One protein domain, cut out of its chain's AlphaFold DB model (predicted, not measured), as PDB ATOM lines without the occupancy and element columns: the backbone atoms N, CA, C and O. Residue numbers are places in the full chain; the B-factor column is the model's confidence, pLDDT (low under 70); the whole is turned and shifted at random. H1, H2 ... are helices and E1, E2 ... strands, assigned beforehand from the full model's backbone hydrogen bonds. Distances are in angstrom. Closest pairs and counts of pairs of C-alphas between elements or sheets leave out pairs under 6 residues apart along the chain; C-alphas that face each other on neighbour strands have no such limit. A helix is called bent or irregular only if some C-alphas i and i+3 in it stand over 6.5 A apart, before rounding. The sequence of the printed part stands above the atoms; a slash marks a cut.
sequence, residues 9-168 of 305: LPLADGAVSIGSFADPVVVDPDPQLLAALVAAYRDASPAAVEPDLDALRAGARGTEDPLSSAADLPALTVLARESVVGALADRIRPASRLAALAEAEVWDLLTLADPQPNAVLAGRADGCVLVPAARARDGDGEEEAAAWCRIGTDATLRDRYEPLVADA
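Overview. This is residues 9 to 168 of the 305 residues of an uncharacterized protein of Halorubrum persicum (UniProt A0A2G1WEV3). A strongly twisted sheet of six strands has H1, H4 and H5 over one face and H6 crossing the other, three layers with helices on both faces. The hairpin E1 and E2 packs beside edge strand E8 and H1, H2 and H3 reach away past H5, and the loop of residues 136 to 143 sticks out. The 160 printed residues hold six named helices and eight named strands, in the order E1 E2 E3 H1 H2 H3 E4 H4 H5 E5 E6 E7 E8 H6. The large sheet is mixed, in the order E5 E4 E3 E6 E7 E8. The class is mixed, helices and strands; the whole is compact, with a radius of gyration of the C-alphas of 16.3 A and spans of 47 by 45 by 28 A.

Along the chain. E1, residues 9 to 11, begins at C-alpha 9 (-21.354, -79.817, -13.735). E2 is residues 14 to 17 and E3 is 25 to 27. H1, residues 31 to 44, is 20.1 A long; H2 is 46 to 49 and H3 is 53 to 59. E4, residues 76 to 80, is 12.2 A long, H4 is 82 to 89, and H5, 92 to 103, is 15.5 A. E5, 107 to 111, is 12.8 A; E6 is 119 to 122; E7, 127 to 132, is 16.4 A; E8 is 148 to 151. H6, 157 to 167, is 17.0 A and ends at C-alpha 167 (-1.366, -80.392, 4.404).

Arrangement. E4 is parallel to E3, with N 79 and O 26 at 2.9 A, and to E5, with N 110 and O 78 at 2.8 A. E3 and E6 are antiparallel, with N 25 and O 122 at 2.8 A. E6, E7 and E8 form a meander, each strand the antiparallel neighbour of the one before, with N 128 and O 121 at 2.8 A and N 149 and O 131 at 2.8 A. Two strand-helix-strand units, parallel neighbours with helices between, are E3, H1 H2 H3, E4 and E4, H4 H5, E5, the latter with a right-handed crossover. H1 touches H5 at a steep tilt of 64 degrees, closest at the C-alphas of Val 38 and Leu 98, 6.8 A. H6 is irregular, C-alphas 160 and 163 being 7.3 A apart; it runs across the strands at a height over the sheet of 9.2 A. Every O i to N i+4 pair is within hydrogen-bond range in H1, H3 and H5, against 3 of 4 in H4 and 4 of 7 in H6; H2 is too short for one. In the hairpin E1 and E2, N 9 and O 16 are 2.8 A apart.

Size, cuts and confidence. The C-alphas of Thr 63 and Asp 138, the two farthest apart, are 51.8 A apart. The printed part has no cut. The links H3 to E4 and E7 to E8 are long. Mean pLDDT of the printed part is 90.0; residues 134 to 146 are under 70.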
ATOM      1  N   LEU A   9     -20.865 -78.683 -14.508       92.19
ATOM      2  CA  LEU A   9     -21.354 -79.817 -13.735       92.19
ATOM      3  C   LEU A   9     -22.896 -79.827 -13.781       92.19
ATOM      4  O   LEU A   9     -23.508 -78.842 -13.351       92.19
ATOM      5  N   PRO A  10     -23.537 -80.895 -14.290       89.38
ATOM      6  CA  PRO A  10     -24.988 -81.030 -14.241       89.38
ATOM      7  C   PRO A  10     -25.462 -81.265 -12.802       89.38
ATOM      8  O   PRO A  10     -24.870 -82.045 -12.054       89.38
ATOM      9  N   LEU A  11     -26.541 -80.585 -12.426       88.50
ATOM     10  CA  LEU A  11     -27.181 -80.652 -11.115       88.50
ATOM     11  C   LEU A  11     -28.681 -80.927 -11.283       88.50
ATOM     12  O   LEU A  11     -29.248 -80.743 -12.357       88.50
ATOM     13  N   ALA A  12     -29.352 -81.342 -10.213       87.19
ATOM     14  CA  ALA A  12     -30.795 -81.598 -10.246       87.19
ATOM     15  C   ALA A  12     -31.621 -80.328 -10.520       87.19
ATOM     16  O   ALA A  12     -32.693 -80.397 -11.112       87.19
ATOM     17  N   ASP A  13     -31.121 -79.166 -10.097       82.75
ATOM     18  CA  ASP A  13     -31.747 -77.852 -10.262       82.75
ATOM     19  C   ASP A  13     -31.222 -77.073 -11.483       82.75
ATOM     20  O   ASP A  13     -31.572 -75.906 -11.667       82.75
ATOM     21  N   GLY A  14     -30.396 -77.696 -12.331       86.38
ATOM     22  CA  GLY A  14     -29.843 -77.078 -13.533       86.38
ATOM     23  C   GLY A  14     -28.396 -77.485 -13.779       86.38
ATOM     24  O   GLY A  14     -28.066 -78.660 -13.881       86.38
ATOM     25  N   ALA A  15     -27.507 -76.509 -13.926       89.38
ATOM     26  CA  ALA A  15     -26.091 -76.786 -14.102       89.38
ATOM     27  C   ALA A  15     -25.244 -75.660 -13.517       89.38
ATOM     28  O   ALA A  15     -25.664 -74.499 -13.503       89.38
ATOM     29  N   VAL A  16     -24.042 -75.994 -13.055       91.38
ATOM     30  CA  VAL A  16     -23.103 -75.019 -12.498       91.38
ATOM     31  C   VAL A  16     -21.795 -75.023 -13.279       91.38
ATOM     32  O   VAL A  16     -21.197 -76.065 -13.529       91.38
ATOM     33  N   SER A  17     -21.343 -73.838 -13.686       93.69
ATOM     34  CA  SER A  17     -20.032 -73.663 -14.315       93.69
ATOM     35  C   SER A  17     -18.954 -73.723 -13.237       93.69
ATOM     36  O   SER A  17     -18.918 -72.857 -12.378       93.69
ATOM     37  N   ILE A  18     -18.016 -74.666 -13.313       94.06
ATOM     38  CA  ILE A  18     -16.929 -74.785 -12.322       94.06
ATOM     39  C   ILE A  18     -16.087 -73.500 -12.292       94.06
ATOM     40  O   ILE A  18     -15.745 -73.001 -11.228       94.06
ATOM     41  N   GLY A  19     -15.864 -72.886 -13.457       91.81
ATOM     42  CA  GLY A  19     -15.163 -71.605 -13.566       91.81
ATOM     43  C   GLY A  19     -15.946 -70.375 -13.081       91.81
ATOM     44  O   GLY A  19     -15.472 -69.265 -13.295       91.81
ATOM     45  N   SER A  20     -17.153 -70.520 -12.507       92.88
ATOM     46  CA  SER A  20     -17.813 -69.396 -11.816       92.88
ATOM     47  C   SER A  20     -17.270 -69.178 -10.405       92.88
ATOM     48  O   SER A  20     -17.399 -68.077  -9.883       92.88
ATOM     49  N   PHE A  21     -16.660 -70.205  -9.814       93.50
ATOM     50  CA  PHE A  21     -16.008 -70.141  -8.515       93.50
ATOM     51  C   PHE A  21     -14.572 -69.640  -8.693       93.50
ATOM     52  O   PHE A  21     -13.834 -70.131  -9.548       93.50
ATOM     53  N   ALA A  22     -14.159 -68.667  -7.884       93.75
ATOM     54  CA  ALA A  22     -12.770 -68.216  -7.860       93.75
ATOM     55  C   ALA A  22     -11.915 -69.209  -7.059       93.75
ATOM     56  O   ALA A  22     -12.210 -69.422  -5.885       93.75
ATOM     57  N   ASP A  23     -10.867 -69.774  -7.669       94.12
ATOM     58  CA  ASP A  23      -9.977 -70.778  -7.049       94.12
ATOM     59  C   ASP A  23     -10.758 -71.941  -6.389       94.12
ATOM     60  O   ASP A  23     -10.770 -72.072  -5.156       94.12
ATOM     61  N   PRO A  24     -11.509 -72.726  -7.193       96.62
ATOM     62  CA  PRO A  24     -12.416 -73.733  -6.674       96.62
ATOM     63  C   PRO A  24     -11.685 -74.928  -6.066       96.62
ATOM     64  O   PRO A  24     -10.716 -75.451  -6.617       96.62
ATOM     65  N   VAL A  25     -12.262 -75.430  -4.977       97.94
ATOM     66  CA  VAL A  25     -11.949 -76.721  -4.373       97.94
ATOM     67  C   VAL A  25     -13.192 -77.598  -4.405       97.94
ATOM     68  O   VAL A  25     -14.269 -77.177  -3.973       97.94
ATOM     69  N   VAL A  26     -13.031 -78.838  -4.860       98.12
ATOM     70  CA  VAL A  26     -13.987 -79.915  -4.592       98.12
ATOM     71  C   VAL A  26     -13.446 -80.797  -3.478       98.12
ATOM     72  O   VAL A  26     -12.325 -81.296  -3.570       98.12
ATOM     73  N   VAL A  27     -14.252 -81.019  -2.444       98.25
ATOM     74  CA  VAL A  27     -13.883 -81.851  -1.295       98.25
ATOM     75  C   VAL A  27     -14.767 -83.079  -1.219       98.25
ATOM     76  O   VAL A  27     -15.984 -82.984  -1.344       98.25
ATOM     77  N   ASP A  28     -14.113 -84.212  -0.986       97.62
ATOM     78  CA  ASP A  28     -14.680 -85.541  -0.785       97.62
ATOM     79  C   ASP A  28     -15.763 -85.951  -1.800       97.62
ATOM     80  O   ASP A  28     -16.868 -86.346  -1.410       97.62
ATOM     81  N   PRO A  29     -15.487 -85.850  -3.117       97.12
ATOM     82  CA  PRO A  29     -16.437 -86.318  -4.107       97.12
ATOM     83  C   PRO A  29     -16.619 -87.833  -3.986       97.12
ATOM     84  O   PRO A  29     -15.673 -88.575  -3.717       97.12
ATOM     85  N   ASP A  30     -17.831 -88.322  -4.236       94.94
ATOM     86  CA  ASP A  30     -18.026 -89.743  -4.511       94.94
ATOM     87  C   ASP A  30     -17.471 -90.104  -5.916       94.94
ATOM     88  O   ASP A  30     -17.140 -89.212  -6.709       94.94
ATOM     89  N   PRO A  31     -17.340 -91.401  -6.270       94.44
ATOM     90  CA  PRO A  31     -16.815 -91.789  -7.580       94.44
ATOM     91  C   PRO A  31     -17.629 -91.260  -8.771       94.44
ATOM     92  O   PRO A  31     -17.062 -91.017  -9.836       94.44
ATOM     93  N   GLN A  32     -18.944 -91.081  -8.620       93.31
ATOM     94  CA  GLN A  32     -19.802 -90.562  -9.684       93.31
ATOM     95  C   GLN A  32     -19.574 -89.059  -9.870       93.31
ATOM     96  O   GLN A  32     -19.441 -88.610 -11.007       93.31
ATOM     97  N   LEU A  33     -19.429 -88.304  -8.778       95.25
ATOM     98  CA  LEU A  33     -19.160 -86.867  -8.812       95.25
ATOM     99  C   LEU A  33     -17.778 -86.594  -9.397       95.25
ATOM    100  O   LEU A  33     -17.637 -85.745 -10.275       95.25
ATOM    101  N   LEU A  34     -16.764 -87.360  -8.984       96.44
ATOM    102  CA  LEU A  34     -15.429 -87.251  -9.568       96.44
ATOM    103  C   LEU A  34     -15.457 -87.535 -11.078       96.44
ATOM    104  O   LEU A  34     -14.854 -86.800 -11.859       96.44
ATOM    105  N   ALA A  35     -16.192 -88.565 -11.513       95.56
ATOM    106  CA  ALA A  35     -16.349 -88.872 -12.933       95.56
ATOM    107  C   ALA A  35     -17.094 -87.767 -13.705       95.56
ATOM    108  O   ALA A  35     -16.701 -87.457 -14.831       95.56
ATOM    109  N   ALA A  36     -18.121 -87.155 -13.108       95.31
ATOM    110  CA  ALA A  36     -18.864 -86.044 -13.699       95.31
ATOM    111  C   ALA A  36     -17.996 -84.785 -13.848       95.31
ATOM    112  O   ALA A  36     -18.031 -84.138 -14.892       95.31
ATOM    113  N   LEU A  37     -17.151 -84.483 -12.859       96.69
ATOM    114  CA  LEU A  37     -16.170 -83.398 -12.948       96.69
ATOM    115  C   LEU A  37     -15.175 -83.652 -14.085       96.69
ATOM    116  O   LEU A  37     -14.970 -82.779 -14.923       96.69
ATOM    117  N   VAL A  38     -14.613 -84.860 -14.191       96.88
ATOM    118  CA  VAL A  38     -13.727 -85.211 -15.317       96.88
ATOM    119  C   VAL A  38     -14.454 -85.077 -16.663       96.88
ATOM    120  O   VAL A  38     -13.868 -84.587 -17.631       96.88
ATOM    121  N   ALA A  39     -15.724 -85.486 -16.741       95.62
ATOM    122  CA  ALA A  39     -16.536 -85.344 -17.949       95.62
ATOM    123  C   ALA A  39     -16.770 -83.870 -18.319       95.62
ATOM    124  O   ALA A  39     -16.604 -83.520 -19.483       95.62
ATOM    125  N   ALA A  40     -17.039 -82.998 -17.344       95.75
ATOM    126  CA  ALA A  40     -17.209 -81.563 -17.569       95.75
ATOM    127  C   ALA A  40     -15.968 -80.924 -18.218       95.75
ATOM    128  O   ALA A  40     -16.090 -80.131 -19.152       95.75
ATOM    129  N   TYR A  41     -14.765 -81.295 -17.766       96.75
ATOM    130  CA  TYR A  41     -13.518 -80.820 -18.377       96.75
ATOM    131  C   TYR A  41     -13.252 -81.453 -19.746       96.75
ATOM    132  O   TYR A  41     -12.763 -80.777 -20.650       96.75
ATOM    133  N   ARG A  42     -13.598 -82.733 -19.930       95.62
ATOM    134  CA  ARG A  42     -13.532 -83.390 -21.244       95.62
ATOM    135  C   ARG A  42     -14.428 -82.690 -22.260       95.62
ATOM    136  O   ARG A  42     -13.997 -82.485 -23.385       95.62
ATOM    137  N   ASP A  43     -15.641 -82.320 -21.877       94.31
ATOM    138  CA  ASP A  43     -16.592 -81.675 -22.786       94.31
ATOM    139  C   ASP A  43     -16.162 -80.240 -23.119       94.31
ATOM    140  O   ASP A  43     -16.358 -79.772 -24.241       94.31
ATOM    141  N   ALA A  44     -15.500 -79.570 -22.172       94.12
ATOM    142  CA  ALA A  44     -14.878 -78.265 -22.365       94.12
ATOM    143  C   ALA A  44     -13.656 -78.298 -23.303       94.12
ATOM    144  O   ALA A  44     -13.492 -77.401 -24.132       94.12
ATOM    145  N   SER A  45     -12.802 -79.322 -23.186       94.31
ATOM    146  CA  SER A  45     -11.592 -79.484 -24.004       94.31
ATOM    147  C   SER A  45     -11.314 -80.960 -24.329       94.31
ATOM    148  O   SER A  45     -10.450 -81.605 -23.718       94.31
ATOM    149  N   PRO A  46     -12.015 -81.536 -25.324       93.75
ATOM    150  CA  PRO A  46     -11.895 -82.961 -25.631       93.75
ATOM    151  C   PRO A  46     -10.499 -83.318 -26.145       93.75
ATOM    152  O   PRO A  46      -9.961 -84.365 -25.792       93.75
ATOM    153  N   ALA A  47      -9.869 -82.427 -26.917       92.81
ATOM    154  CA  ALA A  47      -8.524 -82.636 -27.444       92.81
ATOM    155  C   ALA A  47      -7.446 -82.681 -26.346       92.81
ATOM    156  O   ALA A  47      -6.445 -83.376 -26.516       92.81
ATOM    157  N   ALA A  48      -7.635 -81.999 -25.215       93.62
ATOM    158  CA  ALA A  48      -6.716 -82.104 -24.087       93.62
ATOM    159  C   ALA A  48      -6.973 -83.376 -23.265       93.62
ATOM    160  O   ALA A  48      -6.049 -84.146 -23.002       93.62
ATOM    161  N   VAL A  49      -8.231 -83.620 -22.888       95.75
ATOM    162  CA  VAL A  49      -8.583 -84.604 -21.847       95.75
ATOM    163  C   VAL A  49      -8.779 -86.016 -22.400       95.75
ATOM    164  O   VAL A  49      -8.377 -87.001 -21.778       95.75
ATOM    165  N   GLU A  50      -9.392 -86.147 -23.576       95.25
ATOM    166  CA  GLU A  50      -9.613 -87.431 -24.242       95.25
ATOM    167  C   GLU A  50      -9.409 -87.307 -25.757       95.25
ATOM    168  O   GLU A  50     -10.354 -87.451 -26.535       95.25
ATOM    169  N   PRO A  51      -8.168 -87.054 -26.209       96.00
ATOM    170  CA  PRO A  51      -7.899 -86.923 -27.629       96.00
ATOM    171  C   PRO A  51      -8.163 -88.242 -28.360       96.00
ATOM    172  O   PRO A  51      -7.680 -89.319 -27.969       96.00
ATOM    173  N   ASP A  52      -8.872 -88.149 -29.479       95.38
ATOM    174  CA  ASP A  52      -8.885 -89.218 -30.465       95.38
ATOM    175  C   ASP A  52      -7.517 -89.337 -31.168       95.38
ATOM    176  O   ASP A  52      -6.569 -88.581 -30.929       95.38
ATOM    177  N   LEU A  53      -7.378 -90.344 -32.027       96.38
ATOM    178  CA  LEU A  53      -6.116 -90.591 -32.719       96.38
ATOM    179  C   LEU A  53      -5.711 -89.443 -33.660       96.38
ATOM    180  O   LEU A  53      -4.513 -89.226 -33.868       96.38
ATOM    181  N   ASP A  54      -6.665 -88.725 -34.242       95.50
ATOM    182  CA  ASP A  54      -6.363 -87.650 -35.181       95.50
ATOM    183  C   ASP A  54      -5.942 -86.375 -34.442       95.50
ATOM    184  O   ASP A  54      -4.955 -85.754 -34.846       95.50
ATOM    185  N   ALA A  55      -6.548 -86.077 -33.290       94.62
ATOM    186  CA  ALA A  55      -6.084 -85.060 -32.351       94.62
ATOM    187  C   ALA A  55      -4.662 -85.361 -31.845       94.62
ATOM    188  O   ALA A  55      -3.791 -84.493 -31.908       94.62
ATOM    189  N   LEU A  56      -4.370 -86.608 -31.449       96.31
ATOM    190  CA  LEU A  56      -3.015 -87.025 -31.046       96.31
ATOM    191  C   LEU A  56      -1.986 -86.837 -32.173       96.31
ATOM    192  O   LEU A  56      -0.844 -86.426 -31.945       96.31
ATOM    193  N   ARG A  57      -2.368 -87.140 -33.418       95.00
ATOM    194  CA  ARG A  57      -1.509 -86.928 -34.593       95.00
ATOM    195  C   ARG A  57      -1.291 -85.456 -34.892       95.00
ATOM    196  O   ARG A  57      -0.174 -85.106 -35.268       95.00
ATOM    197  N   ALA A  58      -2.334 -84.641 -34.781       91.69
ATOM    198  CA  ALA A  58      -2.258 -83.205 -34.986       91.69
ATOM    199  C   ALA A  58      -1.336 -82.567 -33.939       91.69
ATOM    200  O   ALA A  58      -0.350 -81.940 -34.320       91.69
ATOM    201  N   GLY A  59      -1.566 -82.849 -32.651       88.06
ATOM    202  CA  GLY A  59      -0.730 -82.362 -31.550       88.06
ATOM    203  C   GLY A  59       0.739 -82.755 -31.713       88.06
ATOM    204  O   GLY A  59       1.620 -81.912 -31.637       88.06
ATOM    205  N   ALA A  60       1.028 -84.007 -32.082       87.25
ATOM    206  CA  ALA A  60       2.410 -84.456 -32.277       87.25
ATOM    207  C   ALA A  60       3.110 -83.928 -33.550       87.25
ATOM    208  O   ALA A  60       4.303 -84.195 -33.743       87.25
ATOM    209  N   ARG A  61       2.378 -83.283 -34.469       85.81
ATOM    210  CA  ARG A  61       2.944 -82.547 -35.616       85.81
ATOM    211  C   ARG A  61       3.120 -81.062 -35.308       85.81
ATOM    212  O   ARG A  61       3.946 -80.431 -35.960       85.81
ATOM    213  N   GLY A  62       2.326 -80.531 -34.379       81.31
ATOM    214  CA  GLY A  62       2.440 -79.164 -33.898       81.31
ATOM    215  C   GLY A  62       3.746 -78.929 -33.144       81.31
ATOM    216  O   GLY A  62       4.434 -79.862 -32.730       81.31
ATOM    217  N   THR A  63       4.095 -77.655 -33.003       76.69
ATOM    218  CA  THR A  63       5.221 -77.191 -32.180       76.69
ATOM    219  C   THR A  63       4.800 -76.847 -30.755       76.69
ATOM    220  O   THR A  63       5.658 -76.687 -29.893       76.69
ATOM    221  N   GLU A  64       3.497 -76.699 -30.524       82.19
ATOM    222  CA  GLU A  64       2.903 -76.395 -29.225       82.19
ATOM    223  C   GLU A  64       2.731 -77.668 -28.392       82.19
ATOM    224  O   GLU A  64       2.614 -78.773 -28.931       82.19
ATOM    225  N   ASP A  65       2.699 -77.506 -27.068       83.94
ATOM    226  CA  ASP A  65       2.352 -78.588 -26.152       83.94
ATOM    227  C   ASP A  65       0.941 -79.116 -26.489       83.94
ATOM    228  O   ASP A  65      -0.001 -78.316 -26.539       83.94
ATOM    229  N   PRO A  66       0.745 -80.430 -26.715       83.06
ATOM    230  CA  PRO A  66      -0.579 -81.012 -26.942       83.06
ATOM    231  C   PRO A  66      -1.613 -80.708 -25.844       83.06
ATOM    232  O   PRO A  66      -2.814 -80.739 -26.118       83.06
ATOM    233  N   LEU A  67      -1.166 -80.398 -24.622       87.25
ATOM    234  CA  LEU A  67      -2.018 -80.020 -23.492       87.25
ATOM    235  C   LEU A  67      -2.287 -78.509 -23.395       87.25
ATOM    236  O   LEU A  67      -3.100 -78.099 -22.575       87.25
ATOM    237  N   SER A  68      -1.704 -77.677 -24.262       86.00
ATOM    238  CA  SER A  68      -1.920 -76.216 -24.263       86.00
ATOM    239  C   SER A  68      -3.395 -75.813 -24.383       86.00
ATOM    240  O   SER A  68      -3.819 -74.832 -23.784       86.00
ATOM    241  N   SER A  69      -4.209 -76.613 -25.080       83.44
ATOM    242  CA  SER A  69      -5.663 -76.404 -25.185       83.44
ATOM    243  C   SER A  69      -6.437 -76.579 -23.869       83.44
ATOM    244  O   SER A  69      -7.629 -76.274 -23.818       83.44
ATOM    245  N   ALA A  70      -5.796 -77.082 -22.812       87.38
ATOM    246  CA  ALA A  70      -6.345 -77.111 -21.461       87.38
ATOM    247  C   ALA A  70      -5.932 -75.896 -20.613       87.38
ATOM    248  O   ALA A  70      -6.574 -75.659 -19.598       87.38
ATOM    249  N   ALA A  71      -4.942 -75.096 -21.026       85.06
ATOM    250  CA  ALA A  71      -4.450 -73.958 -20.237       85.06
ATOM    251  C   ALA A  71      -5.517 -72.875 -19.980       85.06
ATOM    252  O   ALA A  71      -5.443 -72.151 -18.993       85.06
ATOM    253  N   ASP A  72      -6.524 -72.788 -20.852       86.62
ATOM    254  CA  ASP A  72      -7.648 -71.856 -20.718       86.62
ATOM    255  C   ASP A  72      -8.786 -72.396 -19.825       86.62
ATOM    256  O   ASP A  72      -9.790 -71.709 -19.602       86.62
ATOM    257  N   LEU A  73      -8.683 -73.638 -19.340       92.44
ATOM    258  CA  LEU A  73      -9.664 -74.218 -18.425       92.44
ATOM    259  C   LEU A  73      -9.454 -73.666 -17.007       92.44
ATOM    260  O   LEU A  73      -8.320 -73.413 -16.603       92.44
ATOM    261  N   PRO A  74     -10.529 -73.493 -16.217       94.19
ATOM    262  CA  PRO A  74     -10.386 -73.096 -14.822       94.19
ATOM    263  C   PRO A  74      -9.572 -74.143 -14.059       94.19
ATOM    264  O   PRO A  74      -9.826 -75.336 -14.204       94.19
ATOM    265  N   ALA A  75      -8.624 -73.704 -13.234       95.69
ATOM    266  CA  ALA A  75      -7.941 -74.612 -12.324       95.69
ATOM    267  C   ALA A  75      -8.926 -75.154 -11.275       95.69
ATOM    268  O   ALA A  75      -9.863 -74.454 -10.883       95.69
ATOM    269  N   LEU A  76      -8.721 -76.389 -10.820       97.88
ATOM    270  CA  LEU A  76      -9.533 -77.028  -9.788       97.88
ATOM    271  C   LEU A  76      -8.658 -77.855  -8.851       97.88
ATOM    272  O   LEU A  76      -8.010 -78.810  -9.276       97.88
ATOM    273  N   THR A  77      -8.715 -77.552  -7.560       98.50
ATOM    274  CA  THR A  77      -8.173 -78.450  -6.539       98.50
ATOM    275  C   THR A  77      -9.226 -79.493  -6.182       98.50
ATOM    276  O   THR A  77     -10.384 -79.172  -5.912       98.50
ATOM    277  N   VAL A  78      -8.838 -80.763  -6.162       98.50
ATOM    278  CA  VAL A  78      -9.718 -81.877  -5.808       98.50
ATOM    279  C   VAL A  78      -9.114 -82.619  -4.632       98.50
ATOM    280  O   VAL A  78      -8.104 -83.294  -4.782       98.50
ATOM    281  N   LEU A  79      -9.759 -82.536  -3.474       98.38
ATOM    282  CA  LEU A  79      -9.367 -83.264  -2.274       98.38
ATOM    283  C   LEU A  79     -10.234 -84.523  -2.153       98.38
ATOM    284  O   LEU A  79     -11.397 -84.448  -1.754       98.38
ATOM    285  N   ALA A  80      -9.695 -85.681  -2.537       98.06
ATOM    286  CA  ALA A  80     -10.445 -86.933  -2.653       98.06
ATOM    287  C   ALA A  80      -9.766 -88.094  -1.923       98.06
ATOM    288  O   ALA A  80      -8.542 -88.186  -1.851       98.06
ATOM    289  N   ARG A  81     -10.566 -89.030  -1.404       97.31
ATOM    290  CA  ARG A  81     -10.037 -90.253  -0.781       97.31
ATOM    291  C   ARG A  81      -9.360 -91.136  -1.825       97.31
ATOM    292  O   ARG A  81      -9.846 -91.256  -2.953       97.31
ATOM    293  N   GLU A  82      -8.313 -91.853  -1.422       95.94
ATOM    294  CA  GLU A  82      -7.577 -92.756  -2.318       95.94
ATOM    295  C   GLU A  82      -8.490 -93.819  -2.955       95.94
ATOM    296  O   GLU A  82      -8.366 -94.111  -4.141       95.94
ATOM    297  N   SER A  83      -9.479 -94.331  -2.213       95.62
ATOM    298  CA  SER A  83     -10.457 -95.298  -2.728       95.62
ATOM    299  C   SER A  83     -11.353 -94.734  -3.837       95.62
ATOM    300  O   SER A  83     -11.694 -95.451  -4.778       95.62
ATOM    301  N   VAL A  84     -11.708 -93.447  -3.765       96.56
ATOM    302  CA  VAL A  84     -12.515 -92.768  -4.791       96.56
ATOM    303  C   VAL A  84     -11.693 -92.578  -6.059       96.56
ATOM    304  O   VAL A  84     -12.170 -92.885  -7.153       96.56
ATOM    305  N   VAL A  85     -10.444 -92.125  -5.920       96.25
ATOM    306  CA  VAL A  85      -9.529 -92.024  -7.061       96.25
ATOM    307  C   VAL A  85      -9.292 -93.407  -7.666       96.25
ATOM    308  O   VAL A  85      -9.368 -93.549  -8.885       96.25
ATOM    309  N   GLY A  86      -9.061 -94.428  -6.835       94.94
ATOM    310  CA  GLY A  86      -8.862 -95.822  -7.240       94.94
ATOM    311  C   GLY A  86      -9.977 -96.337  -8.149       94.94
ATOM    312  O   GLY A  86      -9.699 -96.819  -9.244       94.94
ATOM    313  N   ALA A  87     -11.240 -96.096  -7.784       94.50
ATOM    314  CA  ALA A  87     -12.406 -96.520  -8.566       94.50
ATOM    315  C   ALA A  87     -12.432 -95.987 -10.019       94.50
ATOM    316  O   ALA A  87     -13.019 -96.606 -10.919       94.50
ATOM    317  N   LEU A  88     -11.806 -94.833 -10.276       94.12
ATOM    318  CA  LEU A  88     -11.592 -94.315 -11.631       94.12
ATOM    319  C   LEU A  88     -10.259 -94.803 -12.209       94.12
ATOM    320  O   LEU A  88     -10.197 -95.178 -13.382       94.12
ATOM    321  N   ALA A  89      -9.204 -94.798 -11.397       92.62
ATOM    322  CA  ALA A  89      -7.836 -95.095 -11.800       92.62
ATOM    323  C   ALA A  89      -7.615 -96.559 -12.230       92.62
ATOM    324  O   ALA A  89      -6.690 -96.831 -13.003       92.62
ATOM    325  N   ASP A  90      -8.474 -97.483 -11.791       90.75
ATOM    326  CA  ASP A  90      -8.416 -98.905 -12.155       90.75
ATOM    327  C   ASP A  90      -8.685 -99.148 -13.649       90.75
ATOM    328  O   ASP A  90      -8.180-100.104 -14.245       90.75
ATOM    329  N   ARG A  91      -9.421 -98.236 -14.299       92.69
ATOM    330  CA  ARG A  91      -9.733 -98.291 -15.732       92.69
ATOM    331  C   ARG A  91      -8.856 -97.310 -16.500       92.69
ATOM    332  O   ARG A  91      -8.821 -96.120 -16.201       92.69
ATOM    333  N   ILE A  92      -8.199 -97.778 -17.564       93.81
ATOM    334  CA  ILE A  92      -7.201 -96.988 -18.295       93.81
ATOM    335  C   ILE A  92      -7.788 -95.699 -18.879       93.81
ATOM    336  O   ILE A  92      -7.122 -94.672 -18.829       93.81
ATOM    337  N   ARG A  93      -9.023 -95.720 -19.406       94.19
ATOM    338  CA  ARG A  93      -9.646 -94.534 -20.017       94.19
ATOM    339  C   ARG A  93      -9.913 -93.435 -18.978       94.19
ATOM    340  O   ARG A  93      -9.319 -92.371 -19.132       94.19
ATOM    341  N   PRO A  94     -10.718 -93.655 -17.918       95.12
ATOM    342  CA  PRO A  94     -10.910 -92.646 -16.874       95.12
ATOM    343  C   PRO A  94      -9.595 -92.200 -16.221       95.12
ATOM    344  O   PRO A  94      -9.373 -91.003 -16.057       95.12
ATOM    345  N   ALA A  95      -8.679 -93.134 -15.947       96.12
ATOM    346  CA  ALA A  95      -7.371 -92.816 -15.384       96.12
ATOM    347  C   ALA A  95      -6.522 -91.919 -16.304       96.12
ATOM    348  O   ALA A  95      -5.861 -91.003 -15.826       96.12
ATOM    349  N   SER A  96      -6.561 -92.150 -17.622       97.19
ATOM    350  CA  SER A  96      -5.835 -91.322 -18.599       97.19
ATOM    351  C   SER A  96      -6.401 -89.904 -18.691       97.19
ATOM    352  O   SER A  96      -5.642 -88.980 -18.962       97.19
ATOM    353  N   ARG A  97      -7.713 -89.724 -18.470       97.38
ATOM    354  CA  ARG A  97      -8.356 -88.399 -18.433       97.38
ATOM    355  C   ARG A  97      -7.927 -87.612 -17.194       97.38
ATOM    356  O   ARG A  97      -7.524 -86.465 -17.322       97.38
ATOM    357  N   LEU A  98      -7.942 -88.252 -16.019       97.00
ATOM    358  CA  LEU A  98      -7.399 -87.663 -14.786       97.00
ATOM    359  C   LEU A  98      -5.928 -87.270 -14.964       97.00
ATOM    360  O   LEU A  98      -5.534 -86.165 -14.609       97.00
ATOM    361  N   ALA A  99      -5.132 -88.153 -15.572       97.00
ATOM    362  CA  ALA A  99      -3.728 -87.877 -15.843       97.00
ATOM    363  C   ALA A  99      -3.540 -86.711 -16.818       97.00
ATOM    364  O   ALA A  99      -2.643 -85.912 -16.605       97.00
ATOM    365  N   ALA A 100      -4.385 -86.570 -17.844       97.00
ATOM    366  CA  ALA A 100      -4.323 -85.427 -18.754       97.00
ATOM    367  C   ALA A 100      -4.576 -84.094 -18.033       97.00
ATOM    368  O   ALA A 100      -3.875 -83.125 -18.294       97.00
ATOM    369  N   LEU A 101      -5.538 -84.055 -17.106       97.00
ATOM    370  CA  LEU A 101      -5.859 -82.852 -16.329       97.00
ATOM    371  C   LEU A 101      -4.751 -82.477 -15.338       97.00
ATOM    372  O   LEU A 101      -4.432 -81.298 -15.203       97.00
ATOM    373  N   ALA A 102      -4.148 -83.475 -14.689       95.81
ATOM    374  CA  ALA A 102      -3.018 -83.272 -13.787       95.81
ATOM    375  C   ALA A 102      -1.730 -82.891 -14.543       95.81
ATOM    376  O   ALA A 102      -1.013 -81.993 -14.125       95.81
ATOM    377  N   GLU A 103      -1.438 -83.541 -15.676       94.81
ATOM    378  CA  GLU A 103      -0.277 -83.219 -16.526       94.81
ATOM    379  C   GLU A 103      -0.392 -81.826 -17.162       94.81
ATOM    380  O   GLU A 103       0.631 -81.195 -17.404       94.81
ATOM    381  N   ALA A 104      -1.614 -81.349 -17.418       94.50
ATOM    382  CA  ALA A 104      -1.875 -79.992 -17.898       94.50
ATOM    383  C   ALA A 104      -1.847 -78.934 -16.779       94.50
ATOM    384  O   ALA A 104      -2.101 -77.766 -17.062       94.50
ATOM    385  N   GLU A 105      -1.607 -79.338 -15.526       94.50
ATOM    386  CA  GLU A 105      -1.613 -78.471 -14.335       94.50
ATOM    387  C   GLU A 105      -2.942 -77.718 -14.117       94.50
ATOM    388  O   GLU A 105      -3.001 -76.707 -13.422       94.50
ATOM    389  N   VAL A 106      -4.042 -78.232 -14.682       95.69
ATOM    390  CA  VAL A 106      -5.396 -77.689 -14.482       95.69
ATOM    391  C   VAL A 106      -6.032 -78.284 -13.231       95.69
ATOM    392  O   VAL A 106      -6.835 -77.634 -12.568       95.69
ATOM    393  N   TRP A 107      -5.708 -79.536 -12.904       97.06
ATOM    394  CA  TRP A 107      -6.182 -80.183 -11.684       97.06
ATOM    395  C   TRP A 107      -5.042 -80.408 -10.708       97.06
ATOM    396  O   TRP A 107      -4.065 -81.078 -11.043       97.06
ATOM    397  N   ASP A 108      -5.239 -79.954  -9.474       97.31
ATOM    398  CA  ASP A 108      -4.429 -80.374  -8.337       97.31
ATOM    399  C   ASP A 108      -5.185 -81.461  -7.564       97.31
ATOM    400  O   ASP A 108      -6.134 -81.185  -6.827       97.31
ATOM    401  N   LEU A 109      -4.834 -82.723  -7.820       97.44
ATOM    402  CA  LEU A 109      -5.496 -83.881  -7.220       97.44
ATOM    403  C   LEU A 109      -4.773 -84.275  -5.928       97.44
ATOM    404  O   LEU A 109      -3.673 -84.829  -5.964       97.44
ATOM    405  N   LEU A 110      -5.425 -84.033  -4.798       98.25
ATOM    406  CA  LEU A 110      -4.895 -84.192  -3.451       98.25
ATOM    407  C   LEU A 110      -5.604 -85.316  -2.691       98.25
ATOM    408  O   LEU A 110      -6.785 -85.606  -2.908       98.25
ATOM    409  N   THR A 111      -4.873 -85.944  -1.775       97.56
ATOM    410  CA  THR A 111      -5.377 -87.053  -0.960       97.56
ATOM    411  C   THR A 111      -6.118 -86.531   0.264       97.56
ATOM    412  O   THR A 111      -5.558 -85.806   1.080       97.56
ATOM    413  N   LEU A 112      -7.367 -86.958   0.431       97.69
ATOM    414  CA  LEU A 112      -8.144 -86.730   1.643       97.69
ATOM    415  C   LEU A 112      -7.935 -87.887   2.627       97.69
ATOM    416  O   LEU A 112      -8.319 -89.020   2.326       97.69
ATOM    417  N   ALA A 113      -7.372 -87.592   3.800       94.00
ATOM    418  CA  ALA A 113      -7.173 -88.582   4.859       94.00
ATOM    419  C   ALA A 113      -8.497 -88.982   5.531       94.00
ATOM    420  O   ALA A 113      -8.827 -90.166   5.600       94.00
ATOM    421  N   ASP A 114      -9.276 -87.988   5.970       93.81
ATOM    422  CA  ASP A 114     -10.500 -88.202   6.738       93.81
ATOM    423  C   ASP A 114     -11.760 -87.897   5.910       93.81
ATOM    424  O   ASP A 114     -11.899 -86.782   5.388       93.81
ATOM    425  N   PRO A 115     -12.715 -88.845   5.810       94.56
ATOM    426  CA  PRO A 115     -13.985 -88.619   5.129       94.56
ATOM    427  C   PRO A 115     -14.738 -87.403   5.679       94.56
ATOM    428  O   PRO A 115     -14.825 -87.191   6.889       94.56
ATOM    429  N   GLN A 116     -15.334 -86.631   4.779       94.44
ATOM    430  CA  GLN A 116     -16.212 -85.514   5.082       94.44
ATOM    431  C   GLN A 116     -17.679 -85.962   5.041       94.44
ATOM    432  O   GLN A 116     -18.036 -86.897   4.324       94.44
ATOM    433  N   PRO A 117     -18.568 -85.301   5.802       90.81
ATOM    434  CA  PRO A 117     -19.973 -85.697   5.870       90.81
ATOM    435  C   PRO A 117     -20.711 -85.553   4.533       90.81
ATOM    436  O   PRO A 117     -21.648 -86.302   4.282       90.81
ATOM    437  N   ASN A 118     -20.312 -84.593   3.696       92.12
ATOM    438  CA  ASN A 118     -20.870 -84.370   2.367       92.12
ATOM    439  C   ASN A 118     -19.778 -83.857   1.425       92.12
ATOM    440  O   ASN A 118     -18.814 -83.235   1.881       92.12
ATOM    441  N   ALA A 119     -19.989 -84.047   0.122       96.50
ATOM    442  CA  ALA A 119     -19.163 -83.414  -0.892       96.50
ATOM    443  C   ALA A 119     -19.402 -81.896  -0.909       96.50
ATOM    444  O   ALA A 119     -20.524 -81.422  -0.710       96.50
ATOM    445  N   VAL A 120     -18.350 -81.124  -1.164       97.38
ATOM    446  CA  VAL A 120     -18.404 -79.655  -1.220       97.38
ATOM    447  C   VAL A 120     -17.779 -79.168  -2.516       97.38
ATOM    448  O   VAL A 120     -16.771 -79.712  -2.949       97.38
ATOM    449  N   LEU A 121     -18.361 -78.124  -3.106       97.38
ATOM    450  CA  LEU A 121     -17.735 -77.293  -4.133       97.38
ATOM    451  C   LEU A 121     -17.665 -75.865  -3.590       97.38
ATOM    452  O   LEU A 121     -18.708 -75.263  -3.339       97.38
ATOM    453  N   ALA A 122     -16.463 -75.341  -3.373       97.25
ATOM    454  CA  ALA A 122     -16.258 -74.028  -2.766       97.25
ATOM    455  C   ALA A 122     -15.189 -73.221  -3.504       97.25
ATOM    456  O   ALA A 122     -14.093 -73.717  -3.745       97.25
ATOM    457  N   GLY A 123     -15.499 -71.969  -3.821       96.44
ATOM    458  CA  GLY A 123     -14.557 -70.936  -4.236       96.44
ATOM    459  C   GLY A 123     -14.334 -69.906  -3.128       96.44
ATOM    460  O   GLY A 123     -14.921 -69.971  -2.053       96.44
ATOM    461  N   ARG A 124     -13.483 -68.915  -3.393       93.81
ATOM    462  CA  ARG A 124     -13.068 -67.891  -2.411       93.81
ATOM    463  C   ARG A 124     -14.200 -67.013  -1.865       93.81
ATOM    464  O   ARG A 124     -14.008 -66.385  -0.832       93.81
ATOM    465  N   ALA A 125     -15.329 -66.905  -2.565       92.94
ATOM    466  CA  ALA A 125     -16.425 -66.000  -2.201       92.94
ATOM    467  C   ALA A 125     -17.801 -66.682  -2.125       92.94
ATOM    468  O   ALA A 125     -18.780 -66.052  -1.732       92.94
ATOM    469  N   ASP A 126     -17.890 -67.950  -2.512       94.19
ATOM    470  CA  ASP A 126     -19.120 -68.721  -2.577       94.19
ATOM    471  C   ASP A 126     -18.813 -70.216  -2.515       94.19
ATOM    472  O   ASP A 126     -17.727 -70.677  -2.849       94.19
ATOM    473  N   GLY A 127     -19.782 -71.007  -2.085       95.00
ATOM    474  CA  GLY A 127     -19.609 -72.445  -1.982       95.00
ATOM    475  C   GLY A 127     -20.917 -73.123  -1.661       95.00
ATOM    476  O   GLY A 127     -21.853 -72.495  -1.176       95.00
ATOM    477  N   CYS A 128     -21.005 -74.409  -1.942       95.38
ATOM    478  CA  CYS A 128     -22.206 -75.184  -1.707       95.38
ATOM    479  C   CYS A 128     -21.880 -76.627  -1.351       95.38
ATOM    480  O   CYS A 128     -20.856 -77.182  -1.760       95.38
ATOM    481  N   VAL A 129     -22.806 -77.251  -0.630       96.12
ATOM    482  CA  VAL A 129     -22.778 -78.691  -0.384       96.12
ATOM    483  C   VAL A 129     -23.463 -79.396  -1.550       96.12
ATOM    484  O   VAL A 129     -24.528 -78.967  -2.000       96.12
ATOM    485  N   LEU A 130     -22.859 -80.477  -2.033       94.88
ATOM    486  CA  LEU A 130     -23.407 -81.332  -3.076       94.88
ATOM    487  C   LEU A 130     -23.939 -82.610  -2.431       94.88
ATOM    488  O   LEU A 130     -23.186 -83.388  -1.847       94.88
ATOM    489  N   VAL A 131     -25.250 -82.817  -2.537       92.06
ATOM    490  CA  VAL A 131     -25.925 -84.007  -2.010       92.06
ATOM    491  C   VAL A 131     -26.470 -84.813  -3.186       92.06
ATOM    492  O   VAL A 131     -27.107 -84.219  -4.053       92.06
ATOM    493  N   PRO A 132     -26.263 -86.138  -3.252       87.75
ATOM    494  CA  PRO A 132     -26.891 -86.960  -4.283       87.75
ATOM    495  C   PRO A 132     -28.415 -86.774  -4.267       87.75
ATOM    496  O   PRO A 132     -29.045 -86.921  -3.216       87.75
ATOM    497  N   ALA A 133     -29.022 -86.450  -5.409       82.00
ATOM    498  CA  ALA A 133     -30.474 -86.400  -5.513       82.00
ATOM    499  C   ALA A 133     -31.043 -87.806  -5.305       82.00
ATOM    500  O   ALA A 133     -30.486 -88.809  -5.764       82.00
ATOM    501  N   ALA A 134     -32.175 -87.893  -4.608       66.94
ATOM    502  CA  ALA A 134     -32.894 -89.150  -4.487       66.94
ATOM    503  C   ALA A 134     -33.325 -89.612  -5.889       66.94
ATOM    504  O   ALA A 134     -34.009 -88.877  -6.598       66.94
ATOM    505  N   ARG A 135     -32.930 -90.827  -6.292       58.34
ATOM    506  CA  ARG A 135     -33.390 -91.418  -7.554       58.34
ATOM    507  C   ARG A 135     -34.912 -91.574  -7.504       58.34
ATOM    508  O   ARG A 135     -35.408 -92.368  -6.701       58.34
ATOM    509  N   ALA A 136     -35.643 -90.866  -8.363       47.97
ATOM    510  CA  ALA A 136     -37.009 -91.255  -8.684       47.97
ATOM    511  C   ALA A 136     -36.930 -92.617  -9.391       47.97
ATOM    512  O   ALA A 136     -36.256 -92.757 -10.407       47.97
ATOM    513  N   ARG A 137     -37.527 -93.658  -8.803       50.34
ATOM    514  CA  ARG A 137     -37.623 -94.984  -9.430       50.34
ATOM    515  C   ARG A 137     -38.754 -94.975 -10.457       50.34
ATOM    516  O   ARG A 137     -39.739 -95.678 -10.263       50.34
ATOM    517  N   ASP A 138     -38.615 -94.198 -11.519       46.59
ATOM    518  CA  ASP A 138     -39.584 -94.214 -12.611       46.59
ATOM    519  C   ASP A 138     -38.967 -94.929 -13.821       46.59
ATOM    520  O   ASP A 138     -38.087 -94.403 -14.486       46.59
ATOM    521  N   GLY A 139     -39.409 -96.183 -13.997       45.31
ATOM    522  CA  GLY A 139     -39.441 -97.023 -15.206       45.31
ATOM    523  C   GLY A 139     -38.312 -96.961 -16.244       45.31
ATOM    524  O   GLY A 139     -38.159 -95.961 -16.929       45.31
ATOM    525  N   ASP A 140     -37.647 -98.109 -16.445       47.59
ATOM    526  CA  ASP A 140     -36.970 -98.579 -17.670       47.59
ATOM    527  C   ASP A 140     -36.566 -97.493 -18.690       47.59
ATOM    528  O   ASP A 140     -37.145 -97.365 -19.769       47.59
ATOM    529  N   GLY A 141     -35.527 -96.731 -18.351       47.38
ATOM    530  CA  GLY A 141     -34.886 -95.747 -19.219       47.38
ATOM    531  C   GLY A 141     -33.406 -95.602 -18.861       47.38
ATOM    532  O   GLY A 141     -33.026 -95.835 -17.716       47.38
ATOM    533  N   GLU A 142     -32.579 -95.297 -19.863       46.88
ATOM    534  CA  GLU A 142     -31.114 -95.169 -19.791       46.88
ATOM    535  C   GLU A 142     -30.649 -94.405 -18.540       46.88
ATOM    536  O   GLU A 142     -31.241 -93.389 -18.189       46.88
ATOM    537  N   GLU A 143     -29.601 -94.909 -17.870       44.47
ATOM    538  CA  GLU A 143     -29.048 -94.364 -16.621       44.47
ATOM    539  C   GLU A 143     -28.773 -92.854 -16.728       44.47
ATOM    540  O   GLU A 143     -27.701 -92.416 -17.153       44.47
ATOM    541  N   GLU A 144     -29.749 -92.047 -16.318       50.19
ATOM    542  CA  GLU A 144     -29.606 -90.607 -16.175       50.19
ATOM    543  C   GLU A 144     -28.512 -90.363 -15.124       50.19
ATOM    544  O   GLU A 144     -28.541 -90.938 -14.027       50.19
ATOM    545  N   ALA A 145     -27.485 -89.583 -15.489       53.78
ATOM    546  CA  ALA A 145     -26.362 -89.281 -14.605       53.78
ATOM    547  C   ALA A 145     -26.908 -88.843 -13.242       53.78
ATOM    548  O   ALA A 145     -27.811 -88.010 -13.189       53.78
ATOM    549  N   ALA A 146     -26.398 -89.428 -12.153       57.62
ATOM    550  CA  ALA A 146     -26.878 -89.114 -10.812       57.62
ATOM    551  C   ALA A 146     -26.866 -87.594 -10.619       57.62
ATOM    552  O   ALA A 146     -25.807 -86.977 -10.617       57.62
ATOM    553  N   ALA A 147     -28.043 -86.984 -10.525       76.06
ATOM    554  CA  ALA A 147     -28.136 -85.546 -10.364       76.06
ATOM    555  C   ALA A 147     -27.726 -85.208  -8.924       76.06
ATOM    556  O   ALA A 147     -28.224 -85.827  -7.988       76.06
ATOM    557  N   TRP A 148     -26.810 -84.267  -8.709       90.00
ATOM    558  CA  TRP A 148     -26.539 -83.733  -7.368       90.00
ATOM    559  C   TRP A 148     -27.421 -82.512  -7.129       90.00
ATOM    560  O   TRP A 148     -27.574 -81.667  -8.007       90.00
ATOM    561  N   CYS A 149     -27.995 -82.400  -5.939       90.75
ATOM    562  CA  CYS A 149     -28.659 -81.190  -5.484       90.75
ATOM    563  C   CYS A 149     -27.628 -80.263  -4.844       90.75
ATOM    564  O   CYS A 149     -26.880 -80.671  -3.948       90.75
ATOM    565  N   ARG A 150     -27.636 -78.998  -5.262       92.19
ATOM    566  CA  ARG A 150     -26.874 -77.947  -4.603       92.19
ATOM    567  C   ARG A 150     -27.624 -77.448  -3.374       92.19
ATOM    568  O   ARG A 150     -28.742 -76.954  -3.485       92.19
ATOM    569  N   ILE A 151     -26.992 -77.536  -2.208       91.94
ATOM    570  CA  ILE A 151     -27.570 -77.076  -0.946       91.94
ATOM    571  C   ILE A 151     -26.810 -75.852  -0.442       91.94
ATOM    572  O   ILE A 151     -25.623 -75.920  -0.117       91.94
ATOM    573  N   GLY A 152     -27.544 -74.743  -0.343       89.00
ATOM    574  CA  GLY A 152     -27.065 -73.489   0.227       89.00
ATOM    575  C   GLY A 152     -26.058 -72.737  -0.644       89.00
ATOM    576  O   GLY A 152     -25.682 -73.145  -1.744       89.00
ATOM    577  N   THR A 153     -25.648 -71.582  -0.134       91.19
ATOM    578  CA  THR A 153     -24.517 -70.803  -0.637       91.19
ATOM    579  C   THR A 153     -23.797 -70.221   0.573       91.19
ATOM    580  O   THR A 153     -24.417 -69.517   1.366       91.19
ATOM    581  N   ASP A 154     -22.523 -70.559   0.746       92.56
ATOM    582  CA  ASP A 154     -21.731 -70.212   1.924       92.56
ATOM    583  C   ASP A 154     -20.297 -69.854   1.512       92.56
ATOM    584  O   ASP A 154     -19.539 -70.695   1.028       92.56
ATOM    585  N   ALA A 155     -19.940 -68.583   1.710       91.75
ATOM    586  CA  ALA A 155     -18.624 -68.032   1.393       91.75
ATOM    587  C   ALA A 155     -17.508 -68.531   2.330       91.75
ATOM    588  O   ALA A 155     -16.336 -68.425   1.991       91.75
ATOM    589  N   THR A 156     -17.854 -69.085   3.497       92.56
ATOM    590  CA  THR A 156     -16.890 -69.545   4.514       92.56
ATOM    591  C   THR A 156     -16.421 -70.985   4.293       92.56
ATOM    592  O   THR A 156     -15.468 -71.440   4.930       92.56
ATOM    593  N   LEU A 157     -17.054 -71.722   3.367       93.94
ATOM    594  CA  LEU A 157     -16.709 -73.119   3.091       93.94
ATOM    595  C   LEU A 157     -15.269 -73.284   2.603       93.94
ATOM    596  O   LEU A 157     -14.633 -74.272   2.957       93.94
ATOM    597  N   ARG A 158     -14.731 -72.338   1.824       94.31
ATOM    598  CA  ARG A 158     -13.350 -72.421   1.322       94.31
ATOM    599  C   ARG A 158     -12.329 -72.401   2.457       94.31
ATOM    600  O   ARG A 158     -11.437 -73.249   2.465       94.31
ATOM    601  N   ASP A 159     -12.499 -71.496   3.417       94.94
ATOM    602  CA  ASP A 159     -11.585 -71.318   4.551       94.94
ATOM    603  C   ASP A 159     -11.553 -72.563   5.446       94.94
ATOM    604  O   ASP A 159     -10.501 -72.959   5.945       94.94
ATOM    605  N   ARG A 160     -12.696 -73.251   5.590       94.31
ATOM    606  CA  ARG A 160     -12.794 -74.508   6.348       94.31
ATOM    607  C   ARG A 160     -11.843 -75.592   5.833       94.31
ATOM    608  O   ARG A 160     -11.357 -76.394   6.628       94.31
ATOM    609  N   TYR A 161     -11.619 -75.648   4.522       95.56
ATOM    610  CA  TYR A 161     -10.829 -76.699   3.877       95.56
ATOM    611  C   TYR A 161      -9.416 -76.254   3.493       95.56
ATOM    612  O   TYR A 161      -8.626 -77.088   3.059       95.56
ATOM    613  N   GLU A 162      -9.067 -74.980   3.673       95.31
ATOM    614  CA  GLU A 162      -7.729 -74.473   3.353       95.31
ATOM    615  C   GLU A 162      -6.603 -75.197   4.118       95.31
ATOM    616  O   GLU A 162      -5.645 -75.603   3.457       95.31
ATOM    617  N   PRO A 163      -6.719 -75.489   5.433       96.12
ATOM    618  CA  PRO A 163      -5.700 -76.270   6.140       96.12
ATOM    619  C   PRO A 163      -5.553 -77.692   5.589       96.12
ATOM    620  O   PRO A 163      -4.445 -78.177   5.399       96.12
ATOM    621  N   LEU A 164      -6.677 -78.341   5.263       96.31
ATOM    622  CA  LEU A 164      -6.677 -79.696   4.708       96.31
ATOM    623  C   LEU A 164      -6.021 -79.745   3.325       96.31
ATOM    624  O   LEU A 164      -5.323 -80.703   3.025       96.31
ATOM    625  N   VAL A 165      -6.229 -78.722   2.493       96.81
ATOM    626  CA  VAL A 165      -5.565 -78.599   1.188       96.81
ATOM    627  C   VAL A 165      -4.065 -78.365   1.356       96.81
ATOM    628  O   VAL A 165      -3.281 -79.002   0.663       96.81
ATOM    629  N   ALA A 166      -3.661 -77.485   2.275       96.25
ATOM    630  CA  ALA A 166      -2.252 -77.157   2.496       96.25
ATOM    631  C   ALA A 166      -1.423 -78.353   3.004       96.25
ATOM    632  O   ALA A 166      -0.257 -78.482   2.634       96.25
ATOM    633  N   ASP A 167      -2.030 -79.222   3.817       96.06
ATOM    634  CA  ASP A 167      -1.366 -80.392   4.404       96.06
ATOM    635  C   ASP A 167      -1.472 -81.662   3.535       96.06
ATOM    636  O   ASP A 167      -0.807 -82.662   3.818       96.06
ATOM    637  N   ALA A 168      -2.315 -81.665   2.496       97.38
ATOM    638  CA  ALA A 168      -2.586 -82.864   1.708       97.38
ATOM    639  C   ALA A 168      -1.468 -83.212   0.714       97.38
ATOM    640  O   ALA A 168      -0.867 -82.360   0.062       97.38
TER     641      ALA A 168